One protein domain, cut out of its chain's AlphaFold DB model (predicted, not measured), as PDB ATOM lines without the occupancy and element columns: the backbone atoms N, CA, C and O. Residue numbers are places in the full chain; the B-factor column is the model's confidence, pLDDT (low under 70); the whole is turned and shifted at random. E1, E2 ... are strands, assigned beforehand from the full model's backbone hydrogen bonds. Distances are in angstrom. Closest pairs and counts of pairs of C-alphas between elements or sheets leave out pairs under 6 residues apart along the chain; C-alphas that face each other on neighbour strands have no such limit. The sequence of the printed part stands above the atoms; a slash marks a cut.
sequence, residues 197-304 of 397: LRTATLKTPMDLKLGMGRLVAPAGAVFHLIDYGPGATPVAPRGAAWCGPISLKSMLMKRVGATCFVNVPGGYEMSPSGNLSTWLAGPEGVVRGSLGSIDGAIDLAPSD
ATOM      1  N   LEU A 197     -25.344  36.773 -34.594       89.38
ATOM      2  CA  LEU A 197     -24.393  35.880 -33.934       89.38
ATOM      3  C   LEU A 197     -23.692  34.971 -34.951       89.38
ATOM      4  O   LEU A 197     -22.466  34.911 -35.016       89.38
ATOM      5  N   ARG A 198     -24.504  34.305 -35.775       91.12
ATOM      6  CA  ARG A 198     -24.122  33.587 -36.992       91.12
ATOM      7  C   ARG A 198     -25.286  33.646 -37.965       91.12
ATOM      8  O   ARG A 198     -26.438  33.717 -37.535       91.12
ATOM      9  N   THR A 199     -24.989  33.550 -39.256       94.06
ATOM     10  CA  THR A 199     -26.013  33.363 -40.288       94.06
ATOM     11  C   THR A 199     -25.726  32.119 -41.115       94.06
ATOM     12  O   THR A 199     -24.600  31.621 -41.150       94.06
ATOM     13  N   ALA A 200     -26.762  31.580 -41.742       94.81
ATOM     14  CA  ALA A 200     -26.680  30.442 -42.635       94.81
ATOM     15  C   ALA A 200     -27.703  30.587 -43.762       94.81
ATOM     16  O   ALA A 200     -28.722  31.257 -43.604       94.81
ATOM     17  N   THR A 201     -27.450  29.938 -44.891       95.38
ATOM     18  CA  THR A 201     -28.401  29.866 -46.006       95.38
ATOM     19  C   THR A 201     -29.036  28.492 -46.073       95.38
ATOM     20  O   THR A 201     -28.368  27.472 -45.920       95.38
ATOM     21  N   LEU A 202     -30.338  28.458 -46.320       93.00
ATOM     22  CA  LEU A 202     -31.048  27.221 -46.598       93.00
ATOM     23  C   LEU A 202     -30.658  26.706 -47.992       93.00
ATOM     24  O   LEU A 202     -30.935  27.372 -48.990       93.00
ATOM     25  N   LYS A 203     -30.032  25.527 -48.076       91.31
ATOM     26  CA  LYS A 203     -29.533  24.988 -49.354       91.31
ATOM     27  C   LYS A 203     -30.656  24.523 -50.274       91.31
ATOM     28  O   LYS A 203     -30.640  24.796 -51.471       91.31
ATOM     29  N   THR A 204     -31.634  23.818 -49.715       88.56
ATOM     30  CA  THR A 204     -32.762  23.243 -50.455       88.56
ATOM     31  C   THR A 204     -34.065  23.900 -50.034       88.56
ATOM     32  O   THR A 204     -34.241  24.152 -48.843       88.56
ATOM     33  N   PRO A 205     -35.014  24.146 -50.956       89.31
ATOM     34  CA  PRO A 205     -36.305  24.701 -50.582       89.31
ATOM     35  C   PRO A 205     -36.960  23.846 -49.503       89.31
ATOM     36  O   PRO A 205     -37.020  22.622 -49.610       89.31
ATOM     37  N   MET A 206     -37.461  24.510 -48.474       86.62
ATOM     38  CA  MET A 206     -38.198  23.865 -47.411       86.62
ATOM     39  C   MET A 206     -39.675  23.888 -47.776       86.62
ATOM     40  O   MET A 206     -40.230  24.950 -48.062       86.62
ATOM     41  N   ASP A 207     -40.305  22.720 -47.767       85.62
ATOM     42  CA  ASP A 207     -41.735  22.576 -48.007       85.62
ATOM     43  C   ASP A 207     -42.292  21.434 -47.160       85.62
ATOM     44  O   ASP A 207     -42.309  20.268 -47.553       85.62
ATOM     45  N   LEU A 208     -42.700  21.791 -45.948       78.25
ATOM     46  CA  LEU A 208     -42.993  20.834 -44.896       78.25
ATOM     47  C   LEU A 208     -44.473  20.845 -44.570       78.25
ATOM     48  O   LEU A 208     -45.081  21.902 -44.393       78.25
ATOM     49  N   LYS A 209     -45.063  19.661 -44.441       73.62
ATOM     50  CA  LYS A 209     -46.476  19.527 -44.100       73.62
ATOM     51  C   LYS A 209     -46.694  19.797 -42.611       73.62
ATOM     52  O   LYS A 209     -46.055  19.184 -41.766       73.62
ATOM     53  N   LEU A 210     -47.662  20.656 -42.292       70.81
ATOM     54  CA  LEU A 210     -48.063  20.959 -40.923       70.81
ATOM     55  C   LEU A 210     -49.591  20.960 -40.782       70.81
ATOM     56  O   LEU A 210     -50.256  21.975 -40.991       70.81
ATOM     57  N   GLY A 211     -50.168  19.811 -40.423       70.62
ATOM     58  CA  GLY A 211     -51.623  19.646 -40.354       70.62
ATOM     59  C   GLY A 211     -52.287  19.939 -41.706       70.62
ATOM     60  O   GLY A 211     -51.990  19.270 -42.696       70.62
ATOM     61  N   MET A 212     -53.173  20.942 -41.745       68.06
ATOM     62  CA  MET A 212     -53.812  21.448 -42.977       68.06
ATOM     63  C   MET A 212     -53.011  22.565 -43.678       68.06
ATOM     64  O   MET A 212     -53.476  23.126 -44.668       68.06
ATOM     65  N   GLY A 213     -51.846  22.933 -43.147       73.88
ATOM     66  CA  GLY A 213     -50.956  23.940 -43.714       73.88
ATOM     67  C   GLY A 213     -49.614  23.367 -44.165       73.88
ATOM     68  O   GLY A 213     -49.335  22.174 -44.035       73.88
ATOM     69  N   ARG A 214     -48.779  24.247 -44.712       80.44
ATOM     70  CA  ARG A 214     -47.402  23.982 -45.124       80.44
ATOM     71  C   ARG A 214     -46.492  25.088 -44.614       80.44
ATOM     72  O   ARG A 214     -46.881  26.256 -44.610       80.44
ATOM     73  N   LEU A 215     -45.289  24.717 -44.215       81.62
ATOM     74  CA  LEU A 215     -44.207  25.635 -43.892       81.62
ATOM     75  C   LEU A 215     -43.301  25.699 -45.104       81.62
ATOM     76  O   LEU A 215     -42.798  24.671 -45.551       81.62
ATOM     77  N   VAL A 216     -43.134  26.896 -45.652       87.44
ATOM     78  CA  VAL A 216     -42.396  27.083 -46.894       87.44
ATOM     79  C   VAL A 216     -41.315  28.133 -46.715       87.44
ATOM     80  O   VAL A 216     -41.608  29.247 -46.275       87.44
ATOM     81  N   ALA A 217     -40.095  27.803 -47.128       90.25
ATOM     82  CA  ALA A 217     -39.028  28.767 -47.355       90.25
ATOM     83  C   ALA A 217     -38.289  28.436 -48.659       90.25
ATOM     84  O   ALA A 217     -38.053  27.261 -48.950       90.25
ATOM     85  N   PRO A 218     -37.942  29.444 -49.473       91.19
ATOM     86  CA  PRO A 218     -37.162  29.219 -50.682       91.19
ATOM     87  C   PRO A 218     -35.716  28.837 -50.339       91.19
ATOM     88  O   PRO A 218     -35.191  29.242 -49.301       91.19
ATOM     89  N   ALA A 219     -35.051  28.117 -51.244       92.62
ATOM     90  CA  ALA A 219     -33.594  28.007 -51.198       92.62
ATOM     91  C   ALA A 219     -32.960  29.410 -51.203       92.62
ATOM     92  O   ALA A 219     -33.481  30.331 -51.837       92.62
ATOM     93  N   GLY A 220     -31.861  29.569 -50.473       93.69
ATOM     94  CA  GLY A 220     -31.205  30.855 -50.249       93.69
ATOM     95  C   GLY A 220     -31.834  31.707 -49.143       93.69
ATOM     96  O   GLY A 220     -31.289  32.762 -48.831       93.69
ATOM     97  N   ALA A 221     -32.937  31.276 -48.515       93.75
ATOM     98  CA  ALA A 221     -33.453  31.949 -47.324       93.75
ATOM     99  C   ALA A 221     -32.378  31.995 -46.227       93.75
ATOM    100  O   ALA A 221     -31.716  30.990 -45.956       93.75
ATOM    101  N   VAL A 222     -32.214  33.165 -45.608       94.25
ATOM    102  CA  VAL A 222     -31.191  33.400 -44.585       94.25
ATOM    103  C   VAL A 222     -31.763  33.117 -43.202       94.25
ATOM    104  O   VAL A 222     -32.809  33.644 -42.830       94.25
ATOM    105  N   PHE A 223     -31.058  32.286 -42.445       93.50
ATOM    106  CA  PHE A 223     -31.338  31.957 -41.056       93.50
ATOM    107  C   PHE A 223     -30.254  32.567 -40.169       93.50
ATOM    108  O   PHE A 223     -29.098  32.657 -40.579       93.50
ATOM    109  N   HIS A 224     -30.608  32.948 -38.948       91.75
ATOM    110  CA  HIS A 224     -29.677  33.395 -37.921       91.75
ATOM    111  C   HIS A 224     -29.735  32.476 -36.703       91.75
ATOM    112  O   HIS A 224     -30.771  31.889 -36.390       91.75
ATOM    113  N   LEU A 225     -28.603  32.358 -36.023       88.88
ATOM    114  CA  LEU A 225     -28.495  31.624 -34.771       88.88
ATOM    115  C   LEU A 225     -28.989  32.493 -33.612       88.88
ATOM    116  O   LEU A 225     -28.574  33.643 -33.490       88.88
ATOM    117  N   ILE A 226     -29.808  31.917 -32.738       84.31
ATOM    118  CA  ILE A 226     -30.107  32.444 -31.409       84.31
ATOM    119  C   ILE A 226     -29.522  31.499 -30.381       84.31
ATOM    120  O   ILE A 226     -29.887  30.326 -30.350       84.31
ATOM    121  N   ASP A 227     -28.653  32.029 -29.529       77.56
ATOM    122  CA  ASP A 227     -28.161  31.316 -28.361       77.56
ATOM    123  C   ASP A 227     -28.936  31.779 -27.123       77.56
ATOM    124  O   ASP A 227     -28.891  32.952 -26.736       77.56
ATOM    125  N   TYR A 228     -29.694  30.862 -26.517       68.00
ATOM    126  CA  TYR A 228     -30.420  31.134 -25.277       68.00
ATOM    127  C   TYR A 228     -29.532  30.962 -24.039       68.00
ATOM    128  O   TYR A 228     -30.001  31.200 -22.930       68.00
ATOM    129  N   GLY A 229     -28.273  30.549 -24.196       58.25
ATOM    130  CA  GLY A 229     -27.359  30.277 -23.096       58.25
ATOM    131  C   GLY A 229     -27.876  29.216 -22.107       58.25
ATOM    132  O   GLY A 229     -28.982  28.670 -22.226       58.25
ATOM    133  N   PRO A 230     -27.082  28.895 -21.078       47.00
ATOM    134  CA  PRO A 230     -27.552  28.103 -19.953       47.00
ATOM    135  C   PRO A 230     -28.478  28.957 -19.069       47.00
ATOM    136  O   PRO A 230     -28.034  29.668 -18.180       47.00
ATOM    137  N   GLY A 231     -29.793  28.865 -19.287       43.44
ATOM    138  CA  GLY A 231     -30.783  29.360 -18.322       43.44
ATOM    139  C   GLY A 231     -31.363  30.758 -18.562       43.44
ATOM    140  O   GLY A 231     -32.006  31.275 -17.648       43.44
ATOM    141  N   ALA A 232     -31.239  31.352 -19.760       39.81
ATOM    142  CA  ALA A 232     -31.758  32.709 -19.999       39.81
ATOM    143  C   ALA A 232     -33.267  32.857 -19.760       39.81
ATOM    144  O   ALA A 232     -33.720  33.941 -19.407       39.81
ATOM    145  N   THR A 233     -34.061  31.790 -19.882       40.53
ATOM    146  CA  THR A 233     -35.397  31.725 -19.275       40.53
ATOM    147  C   THR A 233     -35.780  30.271 -18.973       40.53
ATOM    148  O   THR A 233     -35.304  29.362 -19.653       40.53
ATOM    149  N   PRO A 234     -36.706  30.011 -18.028       35.59
ATOM    150  CA  PRO A 234     -37.295  28.680 -17.865       35.59
ATOM    151  C   PRO A 234     -38.006  28.190 -19.144       35.59
ATOM    152  O   PRO A 234     -38.152  26.993 -19.368       35.59
ATOM    153  N   VAL A 235     -38.476  29.115 -19.986       38.94
ATOM    154  CA  VAL A 235     -39.396  28.828 -21.095       38.94
ATOM    155  C   VAL A 235     -38.662  28.592 -22.425       38.94
ATOM    156  O   VAL A 235     -39.166  27.843 -23.260       38.94
ATOM    157  N   ALA A 236     -37.459  29.146 -22.610       43.59
ATOM    158  CA  ALA A 236     -36.655  28.967 -23.820       43.59
ATOM    159  C   ALA A 236     -36.102  27.528 -23.954       43.59
ATOM    160  O   ALA A 236     -35.946  26.824 -22.946       43.59
ATOM    161  N   PRO A 237     -35.832  27.043 -25.180       47.75
ATOM    162  CA  PRO A 237     -35.054  25.827 -25.402       47.75
ATOM    163  C   PRO A 237     -33.701  25.953 -24.700       47.75
ATOM    164  O   PRO A 237     -33.113  27.033 -24.686       47.75
ATOM    165  N   ARG A 238     -33.197  24.865 -24.111       51.91
ATOM    166  CA  ARG A 238     -31.786  24.838 -23.717       51.91
ATOM    167  C   ARG A 238     -30.961  24.697 -24.993       51.91
ATOM    168  O   ARG A 238     -31.270  23.843 -25.817       51.91
ATOM    169  N   GLY A 239     -29.926  25.517 -25.138       65.00
ATOM    170  CA  GLY A 239     -29.068  25.522 -26.322       65.00
ATOM    171  C   GLY A 239     -29.494  26.567 -27.345       65.00
ATOM    172  O   GLY A 239     -30.040  27.609 -26.986       65.00
ATOM    173  N   ALA A 240     -29.217  26.297 -28.617       75.62
ATOM    174  CA  ALA A 240     -29.387  27.274 -29.679       75.62
ATOM    175  C   ALA A 240     -30.442  26.871 -30.707       75.62
ATOM    176  O   ALA A 240     -30.626  25.690 -31.010       75.62
ATOM    177  N   ALA A 241     -31.113  27.875 -31.266       82.31
ATOM    178  CA  ALA A 241     -32.079  27.718 -32.342       82.31
ATOM    179  C   ALA A 241     -31.630  28.459 -33.596       82.31
ATOM    180  O   ALA A 241     -31.047  29.537 -33.522       82.31
ATOM    181  N   TRP A 242     -31.972  27.910 -34.756       88.44
ATOM    182  CA  TRP A 242     -31.815  28.590 -36.034       88.44
ATOM    183  C   TRP A 242     -33.151  29.165 -36.470       88.44
ATOM    184  O   TRP A 242     -34.121  28.430 -36.644       88.44
ATOM    185  N   CYS A 243     -33.209  30.478 -36.650       88.56
ATOM    186  CA  CYS A 243     -34.434  31.204 -36.948       88.56
ATOM    187  C   CYS A 243     -34.338  31.864 -38.318       88.56
ATOM    188  O   CYS A 243     -33.338  32.494 -38.639       88.56
ATOM    189  N   GLY A 244     -35.377  31.738 -39.135       90.38
ATOM    190  CA  GLY A 244     -35.401  32.324 -40.476       90.38
ATOM    191  C   GLY A 244     -36.818  32.639 -40.943       90.38
ATOM    192  O   GLY A 244     -37.781  32.268 -40.265       90.38
ATOM    193  N   PRO A 245     -36.972  33.331 -42.083       89.19
ATOM    194  CA  PRO A 245     -38.268  33.756 -42.593       89.19
ATOM    195  C   PRO A 245     -39.044  32.570 -43.169       89.19
ATOM    196  O   PRO A 245     -38.721  32.059 -44.244       89.19
ATOM    197  N   ILE A 246     -40.107  32.154 -42.483       86.56
ATOM    198  CA  ILE A 246     -40.955  31.038 -42.908       86.56
ATOM    199  C   ILE A 246     -42.338  31.540 -43.291       86.56
ATOM    200  O   ILE A 246     -42.973  32.312 -42.573       86.56
ATOM    201  N   SER A 247     -42.833  31.065 -44.433       84.81
ATOM    202  CA  SER A 247     -44.229  31.230 -44.821       84.81
ATOM    203  C   SER A 247     -45.058  30.069 -44.287       84.81
ATOM    204  O   SER A 247     -44.966  28.957 -44.807       84.81
ATOM    205  N   LEU A 248     -45.932  30.330 -43.318       78.88
ATOM    206  CA  LEU A 248     -47.019  29.414 -42.994       78.88
ATOM    207  C   LEU A 248     -48.138  29.618 -44.021       78.88
ATOM    208  O   LEU A 248     -48.842  30.631 -43.996       78.88
ATOM    209  N   LYS A 249     -48.285  28.661 -44.938       77.69
ATOM    210  CA  LYS A 249     -49.370  28.603 -45.923       77.69
ATOM    211  C   LYS A 249     -50.456  27.661 -45.413       77.69
ATOM    212  O   LYS A 249     -50.265  26.452 -45.429       77.69
ATOM    213  N   SER A 250     -51.595  28.183 -44.980       70.94
ATOM    214  CA  SER A 250     -52.812  27.387 -44.773       70.94
ATOM    215  C   SER A 250     -53.855  27.734 -45.836       70.94
ATOM    216  O   SER A 250     -53.690  28.708 -46.568       70.94
ATOM    217  N   MET A 251     -54.950  26.969 -45.910       59.94
ATOM    218  CA  MET A 251     -56.073  27.306 -46.801       59.94
ATOM    219  C   MET A 251     -56.707  28.677 -46.502       59.94
ATOM    220  O   MET A 251     -57.378  29.227 -47.367       59.94
ATOM    221  N   LEU A 252     -56.498  29.236 -45.302       60.81
ATOM    222  CA  LEU A 252     -57.152  30.470 -44.846       60.81
ATOM    223  C   LEU A 252     -56.192  31.654 -44.671       60.81
ATOM    224  O   LEU A 252     -56.646  32.792 -44.611       60.81
ATOM    225  N   MET A 253     -54.880  31.421 -44.551       64.88
ATOM    226  CA  MET A 253     -53.905  32.482 -44.285       64.88
ATOM    227  C   MET A 253     -52.526  32.168 -44.870       64.88
ATOM    228  O   MET A 253     -52.033  31.043 -44.775       64.88
ATOM    229  N   LYS A 254     -51.864  33.212 -45.378       68.88
ATOM    230  CA  LYS A 254     -50.414  33.249 -45.590       68.88
ATOM    231  C   LYS A 254     -49.822  34.219 -44.572       68.88
ATOM    232  O   LYS A 254     -50.085  35.415 -44.651       68.88
ATOM    233  N   ARG A 255     -49.040  33.713 -43.621       68.31
ATOM    234  CA  ARG A 255     -48.250  34.548 -42.701       68.31
ATOM    235  C   ARG A 255     -46.773  34.298 -42.942       68.31
ATOM    236  O   ARG A 255     -46.378  33.147 -43.104       68.31
ATOM    237  N   VAL A 256     -45.992  35.372 -42.975       72.94
ATOM    238  CA  VAL A 256     -44.529  35.322 -43.013       72.94
ATOM    239  C   VAL A 256     -44.028  35.912 -41.705       72.94
ATOM    240  O   VAL A 256     -44.496  36.972 -41.301       72.94
ATOM    241  N   GLY A 257     -43.119  35.212 -41.046       75.56
ATOM    242  CA  GLY A 257     -42.438  35.687 -39.848       75.56
ATOM    243  C   GLY A 257     -41.201  34.842 -39.596       75.56
ATOM    244  O   GLY A 257     -41.017  33.809 -40.252       75.56
ATOM    245  N   ALA A 258     -40.350  35.266 -38.664       79.31
ATOM    246  CA  ALA A 258     -39.292  34.383 -38.212       79.31
ATOM    247  C   ALA A 258     -39.899  33.133 -37.545       79.31
ATOM    248  O   ALA A 258     -40.979  33.128 -36.947       79.31
ATOM    249  N   THR A 259     -39.247  32.000 -37.732       83.12
ATOM    250  CA  THR A 259     -39.610  30.745 -37.082       83.12
ATOM    251  C   THR A 259     -38.322  30.014 -36.779       83.12
ATOM    252  O   THR A 259     -37.438  29.924 -37.630       83.12
ATOM    253  N   CYS A 260     -38.222  29.556 -35.539       82.31
ATOM    254  CA  CYS A 260     -37.027  28.988 -34.956       82.31
ATOM    255  C   CYS A 260     -37.112  27.466 -34.949       82.31
ATOM    256  O   CYS A 260     -38.152  26.898 -34.607       82.31
ATOM    257  N   PHE A 261     -36.005  26.824 -35.299       82.38
ATOM    258  CA  PHE A 261     -35.844  25.380 -35.324       82.38
ATOM    259  C   PHE A 261     -34.725  24.991 -34.366       82.38
ATOM    260  O   PHE A 261     -33.643  25.580 -34.395       82.38
ATOM    261  N   VAL A 262     -34.986  23.993 -33.532       78.12
ATOM    262  CA  VAL A 262     -33.974  23.334 -32.704       78.12
ATOM    263  C   VAL A 262     -33.889  21.872 -33.113       78.12
ATOM    264  O   VAL A 262     -34.905  21.257 -33.444       78.12
ATOM    265  N   ASN A 263     -32.679  21.314 -33.106       74.44
ATOM    266  CA  ASN A 263     -32.514  19.872 -33.258       74.44
ATOM    267  C   ASN A 263     -33.137  19.185 -32.043       74.44
ATOM    268  O   ASN A 263     -32.799  19.524 -30.912       74.44
ATOM    269  N   VAL A 264     -33.988  18.196 -32.285       68.81
ATOM    270  CA  VAL A 264     -34.452  17.256 -31.258       68.81
ATOM    271  C   VAL A 264     -34.159  15.836 -31.735       68.81
ATOM    272  O   VAL A 264     -34.014  15.615 -32.941       68.81
ATOM    273  N   PRO A 265     -34.071  14.836 -30.842       60.00
ATOM    274  CA  PRO A 265     -33.913  13.455 -31.277       60.00
ATOM    275  C   PRO A 265     -35.004  13.064 -32.285       60.00
ATOM    276  O   PRO A 265     -36.192  13.054 -31.963       60.00
ATOM    277  N   GLY A 266     -34.588  12.740 -33.510       62.91
ATOM    278  CA  GLY A 266     -35.480  12.309 -34.585       62.91
ATOM    279  C   GLY A 266     -36.234  13.418 -35.325       62.91
ATOM    280  O   GLY A 266     -37.229  13.119 -35.979       62.91
ATOM    281  N   GLY A 267     -35.812  14.686 -35.233       71.81
ATOM    282  CA  GLY A 267     -36.475  15.767 -35.962       71.81
ATOM    283  C   GLY A 267     -36.001  17.171 -35.621       71.81
ATOM    284  O   GLY A 267     -34.942  17.393 -35.038       71.81
ATOM    285  N   TYR A 268     -36.867  18.125 -35.948       73.81
ATOM    286  CA  TYR A 268     -36.759  19.500 -35.486       73.81
ATOM    287  C   TYR A 268     -37.972  19.841 -34.632       73.81
ATOM    288  O   TYR A 268     -39.110  19.557 -35.021       73.81
ATOM    289  N   GLU A 269     -37.750  20.482 -33.487       73.75
ATOM    290  CA  GLU A 269     -38.819  21.226 -32.836       73.75
ATOM    291  C   GLU A 269     -38.860  22.620 -33.453       73.75
ATOM    292  O   GLU A 269     -37.862  23.336 -33.523       73.75
ATOM    293  N   MET A 270     -40.045  22.983 -33.930       75.50
ATOM    294  CA  MET A 270     -40.307  24.293 -34.491       75.50
ATOM    295  C   MET A 270     -41.081  25.137 -33.490       75.50
ATOM    296  O   MET A 270     -42.077  24.680 -32.924       75.50
ATOM    297  N   SER A 271     -40.676  26.394 -33.357       71.00
ATOM    298  CA  SER A 271     -41.398  27.400 -32.600       71.00
ATOM    299  C   SER A 271     -41.549  28.677 -33.431       71.00
ATOM    300  O   SER A 271     -40.547  29.224 -33.903       71.00
ATOM    301  N   PRO A 272     -42.783  29.160 -33.662       64.69
ATOM    302  CA  PRO A 272     -42.980  30.453 -34.303       64.69
ATOM    303  C   PRO A 272     -42.419  31.532 -33.383       64.69
ATOM    304  O   PRO A 272     -42.710  31.486 -32.192       64.69
ATOM    305  N   SER A 273     -41.667  32.507 -33.899       64.50
ATOM    306  CA  SER A 273     -41.280  33.630 -33.052       64.50
ATOM    307  C   SER A 273     -42.507  34.499 -32.767       64.50
ATOM    308  O   SER A 273     -43.225  34.930 -33.667       64.50
ATOM    309  N   GLY A 274     -42.761  34.773 -31.490       55.53
ATOM    310  CA  GLY A 274     -43.794  35.702 -31.022       55.53
ATOM    311  C   GLY A 274     -43.628  37.130 -31.555       55.53
ATOM    312  O   GLY A 274     -44.601  37.877 -31.578       55.53
ATOM    313  N   ASN A 275     -42.437  37.489 -32.051       61.81
ATOM    314  CA  ASN A 275     -42.233  38.654 -32.908       61.81
ATOM    315  C   ASN A 275     -42.232  38.215 -34.383       61.81
ATOM    316  O   ASN A 275     -41.498  37.301 -34.745       61.81
ATOM    317  N   LEU A 276     -43.037  38.861 -35.229       60.88
ATOM    318  CA  LEU A 276     -43.136  38.560 -36.662       60.88
ATOM    319  C   LEU A 276     -41.999  39.159 -37.502       60.88
ATOM    320  O   LEU A 276     -42.006  38.968 -38.719       60.88
ATOM    321  N   SER A 277     -41.041  39.864 -36.889       72.69
ATOM    322  CA  SER A 277     -39.845  40.323 -37.596       72.69
ATOM    323  C   SER A 277     -39.197  39.154 -38.339       72.69
ATOM    324  O   SER A 277     -39.041  38.057 -37.806       72.69
ATOM    325  N   THR A 278     -38.883  39.373 -39.613       73.06
ATOM    326  CA  THR A 278     -38.339  38.335 -40.498       73.06
ATOM    327  C   THR A 278     -36.821  38.230 -40.417       73.06
ATOM    328  O   THR A 278     -36.263  37.234 -40.877       73.06
ATOM    329  N   TRP A 279     -36.163  39.233 -39.828       82.06
ATOM    330  CA  TRP A 279     -34.708  39.352 -39.787       82.06
ATOM    331  C   TRP A 279     -34.114  38.954 -38.433       82.06
ATOM    332  O   TRP A 279     -32.999  38.443 -38.409       82.06
ATOM    333  N   LEU A 280     -34.853  39.098 -37.326       83.62
ATOM    334  CA  LEU A 280     -34.379  38.718 -35.993       83.62
ATOM    335  C   LEU A 280     -35.516  38.199 -35.110       83.62
ATOM    336  O   LEU A 280     -36.549  38.850 -34.954       83.62
ATOM    337  N   ALA A 281     -35.311  37.038 -34.490       80.12
ATOM    338  CA  ALA A 281     -36.212  36.523 -33.468       80.12
ATOM    339  C   ALA A 281     -35.742  36.938 -32.060       80.12
ATOM    340  O   ALA A 281     -34.552  37.003 -31.759       80.12
ATOM    341  N   GLY A 282     -36.707  37.260 -31.195       68.88
ATOM    342  CA  GLY A 282     -36.467  37.625 -29.797       68.88
ATOM    343  C   GLY A 282     -36.599  36.436 -28.836       68.88
ATOM    344  O   GLY A 282     -37.189  35.412 -29.197       68.88
ATOM    345  N   PRO A 283     -36.124  36.564 -27.582       59.53
ATOM    346  CA  PRO A 283     -36.155  35.493 -26.587       59.53
ATOM    347  C   PRO A 283     -37.575  35.168 -26.106       59.53
ATOM    348  O   PRO A 283     -37.873  34.022 -25.789       59.53
ATOM    349  N   GLU A 284     -38.479  36.152 -26.107       52.16
ATOM    350  CA  GLU A 284     -39.892  35.984 -25.724       52.16
ATOM    351  C   GLU A 284     -40.716  35.262 -26.794       52.16
ATOM    352  O   GLU A 284     -41.862  34.871 -26.570       52.16
ATOM    353  N   GLY A 285     -40.134  35.096 -27.982       45.78
ATOM    354  CA  GLY A 285     -40.841  34.598 -29.137       45.78
ATOM    355  C   GLY A 285     -41.009  33.088 -29.166       45.78
ATOM    356  O   GLY A 285     -41.885  32.629 -29.880       45.78
ATOM    357  N   VAL A 286     -40.220  32.313 -28.425       49.12
ATOM    358  CA  VAL A 286     -40.234  30.853 -28.563       49.12
ATOM    359  C   VAL A 286     -41.391  30.255 -27.765       49.12
ATOM    360  O   VAL A 286     -41.225  29.730 -26.665       49.12
ATOM    361  N   VAL A 287     -42.606  30.341 -28.305       45.59
ATOM    362  CA  VAL A 287     -43.744  29.603 -27.753       45.59
ATOM    363  C   VAL A 287     -43.452  28.117 -27.947       45.59
ATOM    364  O   VAL A 287     -43.422  27.637 -29.084       45.59
ATOM    365  N   ARG A 288     -43.219  27.387 -26.843       46.12
ATOM    366  CA  ARG A 288     -43.049  25.921 -26.825       46.12
ATOM    367  C   ARG A 288     -44.330  25.235 -27.274       46.12
ATOM    368  O   ARG A 288     -45.152  24.752 -26.500       46.12
ATOM    369  N   GLY A 289     -44.484  25.186 -28.578       43.31
ATOM    370  CA  GLY A 289     -45.405  24.322 -29.249       43.31
ATOM    371  C   GLY A 289     -44.635  23.638 -30.346       43.31
ATOM    372  O   GLY A 289     -44.738  24.098 -31.471       43.31
ATOM    373  N   SER A 290     -43.951  22.520 -30.049       47.03
ATOM    374  CA  SER A 290     -43.639  21.536 -31.089       47.03
ATOM    375  C   SER A 290     -44.900  21.345 -31.921       47.03
ATOM    376  O   SER A 290     -45.918  20.832 -31.433       47.03
ATOM    377  N   LEU A 291     -44.850  21.886 -33.132       47.75
ATOM    378  CA  LEU A 291     -45.929  21.832 -34.102       47.75
ATOM    379  C   LEU A 291     -45.970  20.433 -34.762       47.75
ATOM    380  O   LEU A 291     -46.959  20.057 -35.382       47.75
ATOM    381  N   GLY A 292     -44.970  19.597 -34.474       49.66
ATOM    382  CA  GLY A 292     -44.859  18.192 -34.841       49.66
ATOM    383  C   GLY A 292     -43.395  17.827 -35.061       49.66
ATOM    384  O   GLY A 292     -42.555  18.719 -35.139       49.66
ATOM    385  N   SER A 293     -43.097  16.529 -35.168       52.00
ATOM    386  CA  SER A 293     -41.931  16.108 -35.939       52.00
ATOM    387  C   SER A 293     -42.177  16.538 -37.379       52.00
ATOM    388  O   SER A 293     -43.288  16.409 -37.903       52.00
ATOM    389  N   ILE A 294     -41.165  17.138 -37.974       59.06
ATOM    390  CA  ILE A 294     -41.213  17.597 -39.346       59.06
ATOM    391  C   ILE A 294     -40.491  16.548 -40.184       59.06
ATOM    392  O   ILE A 294     -39.297  16.335 -39.991       59.06
ATOM    393  N   ASP A 295     -41.208  15.938 -41.127       52.47
ATOM    394  CA  ASP A 295     -40.597  15.104 -42.159       52.47
ATOM    395  C   ASP A 295     -39.976  16.025 -43.218       52.47
ATOM    396  O   ASP A 295     -40.686  16.643 -44.017       52.47
ATOM    397  N   GLY A 296     -38.652  16.159 -43.197       63.16
ATOM    398  CA  GLY A 296     -37.894  16.913 -44.191       63.16
ATOM    399  C   GLY A 296     -36.587  17.466 -43.636       63.16
ATOM    400  O   GLY A 296     -36.495  17.819 -42.465       63.16
ATOM    401  N   ALA A 297     -35.583  17.564 -44.505       70.56
ATOM    402  CA  ALA A 297     -34.270  18.069 -44.143       70.56
ATOM    403  C   ALA A 297     -34.256  19.604 -44.107       70.56
ATOM    404  O   ALA A 297     -34.629  20.258 -45.084       70.56
ATOM    405  N   ILE A 298     -33.769  20.175 -43.004       82.81
ATOM    406  CA  ILE A 298     -33.388  21.588 -42.933       82.81
ATOM    407  C   ILE A 298     -31.866  21.640 -43.081       82.81
ATOM    408  O   ILE A 298     -31.126  21.576 -42.104       82.81
ATOM    409  N   ASP A 299     -31.393  21.711 -44.327       86.25
ATOM    410  CA  ASP A 299     -29.961  21.794 -44.627       86.25
ATOM    411  C   ASP A 299     -29.512  23.258 -44.688       86.25
ATOM    412  O   ASP A 299     -29.753  23.967 -45.673       86.25
ATOM    413  N   LEU A 300     -28.877  23.712 -43.608       90.50
ATOM    414  CA  LEU A 300     -28.307  25.050 -43.501       90.50
ATOM    415  C   LEU A 300     -26.806  25.020 -43.810       90.50
ATOM    416  O   LEU A 300     -26.043  24.292 -43.179       90.50
ATOM    417  N   ALA A 301     -26.367  25.868 -44.739       92.88
ATOM    418  CA  ALA A 301     -24.960  26.179 -44.970       92.88
ATOM    419  C   ALA A 301     -24.554  27.399 -44.127       92.88
ATOM    420  O   ALA A 301     -25.038  28.496 -44.424       92.88
ATOM    421  N   PRO A 302     -23.686  27.256 -43.105       91.00
ATOM    422  CA  PRO A 302     -23.158  28.399 -42.368       91.00
ATOM    423  C   PRO A 302     -22.469  29.403 -43.289       91.00
ATOM    424  O   PRO A 302     -21.848  29.024 -44.279       91.00
ATOM    425  N   SER A 303     -22.561  30.677 -42.928       92.06
ATOM    426  CA  SER A 303     -21.859  31.774 -43.583       92.06
ATOM    427  C   SER A 303     -20.813  32.368 -42.648       92.06
ATOM    428  O   SER A 303     -21.081  32.559 -41.459       92.06
ATOM    429  N   ASP A 304     -19.649  32.702 -43.203       87.50
ATOM    430  CA  ASP A 304     -18.565  33.392 -42.490       87.50
ATOM    431  C   ASP A 304     -18.839  34.895 -42.323       87.50
ATOM    432  O   ASP A 304     -18.236  35.567 -41.487       87.50
TER     433      ASP A 304
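AT A GLANCE: This is residues 197 to 304 of the 397 residues of an uncharacterized protein of Caulobacter sp. AP07 (UniProt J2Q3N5). A strongly twisted, branched sheet is folded by bends in its two long strands, E5 and E6, which run through its middle. E2 and E3 extend it beside the last residues of E5, E4, E1 and E8 beside its first half, and E7 along E6. The printed part has 108 residues and no named helix; E1 to E8 follow in order, and the neighbour pairs are antiparallel. The class is all strand, with 51 residues, under half, in named elements. The whole is compact, radius of gyration of the C-alphas 12.9 A, spans 38 by 30 by 28 A.

IN THESE COORDINATES: E1, residues 199 to 202, begins at C-alpha 199 (-26.013, 33.363, -40.288). E2 is residues 206 to 210, E3 213 to 217 and E4 222 to 227, 16.6 A long. E5, residues 240 to 249, measures 25.8 A and bends by 63 degrees at residue 245. E6, residues 254 to 264, measures 26.8 A and bends by 72 degrees at residue 257. E7 is residues 267 to 272, 16.1 A; E8, residues 300 to 303, ends at C-alpha 303 (-21.859, 31.774, -43.583).

HOW THE PARTS SIT: E3 and E4 lie on one side of E5, with N 216 to O 247 at 2.9 A and N 224 to O 243 at 2.8 A; E6 lies on the other side, N 242 to O 261 at 2.9 A. Edge strand E7 forms a hairpin with E6, N 260 to O 271 at 2.9 A. Edge strand E2 forms one with E3, N 208 to O 215 at 2.9 A. E1 has E4 on one side, N 200 to O 223 at 2.8 A, and E8 on the other, N 201 to O 301 at 2.8 A.

THE WHOLE: The C-alphas of Pro 230 and Met 251, the two farthest apart, are 39.2 A apart. The printed part has no cut; the long links are E4 to E5 and E7 to E8. Mean pLDDT of the printed part is 72.7; residues under 70 include 228 to 239 and 282 to 296.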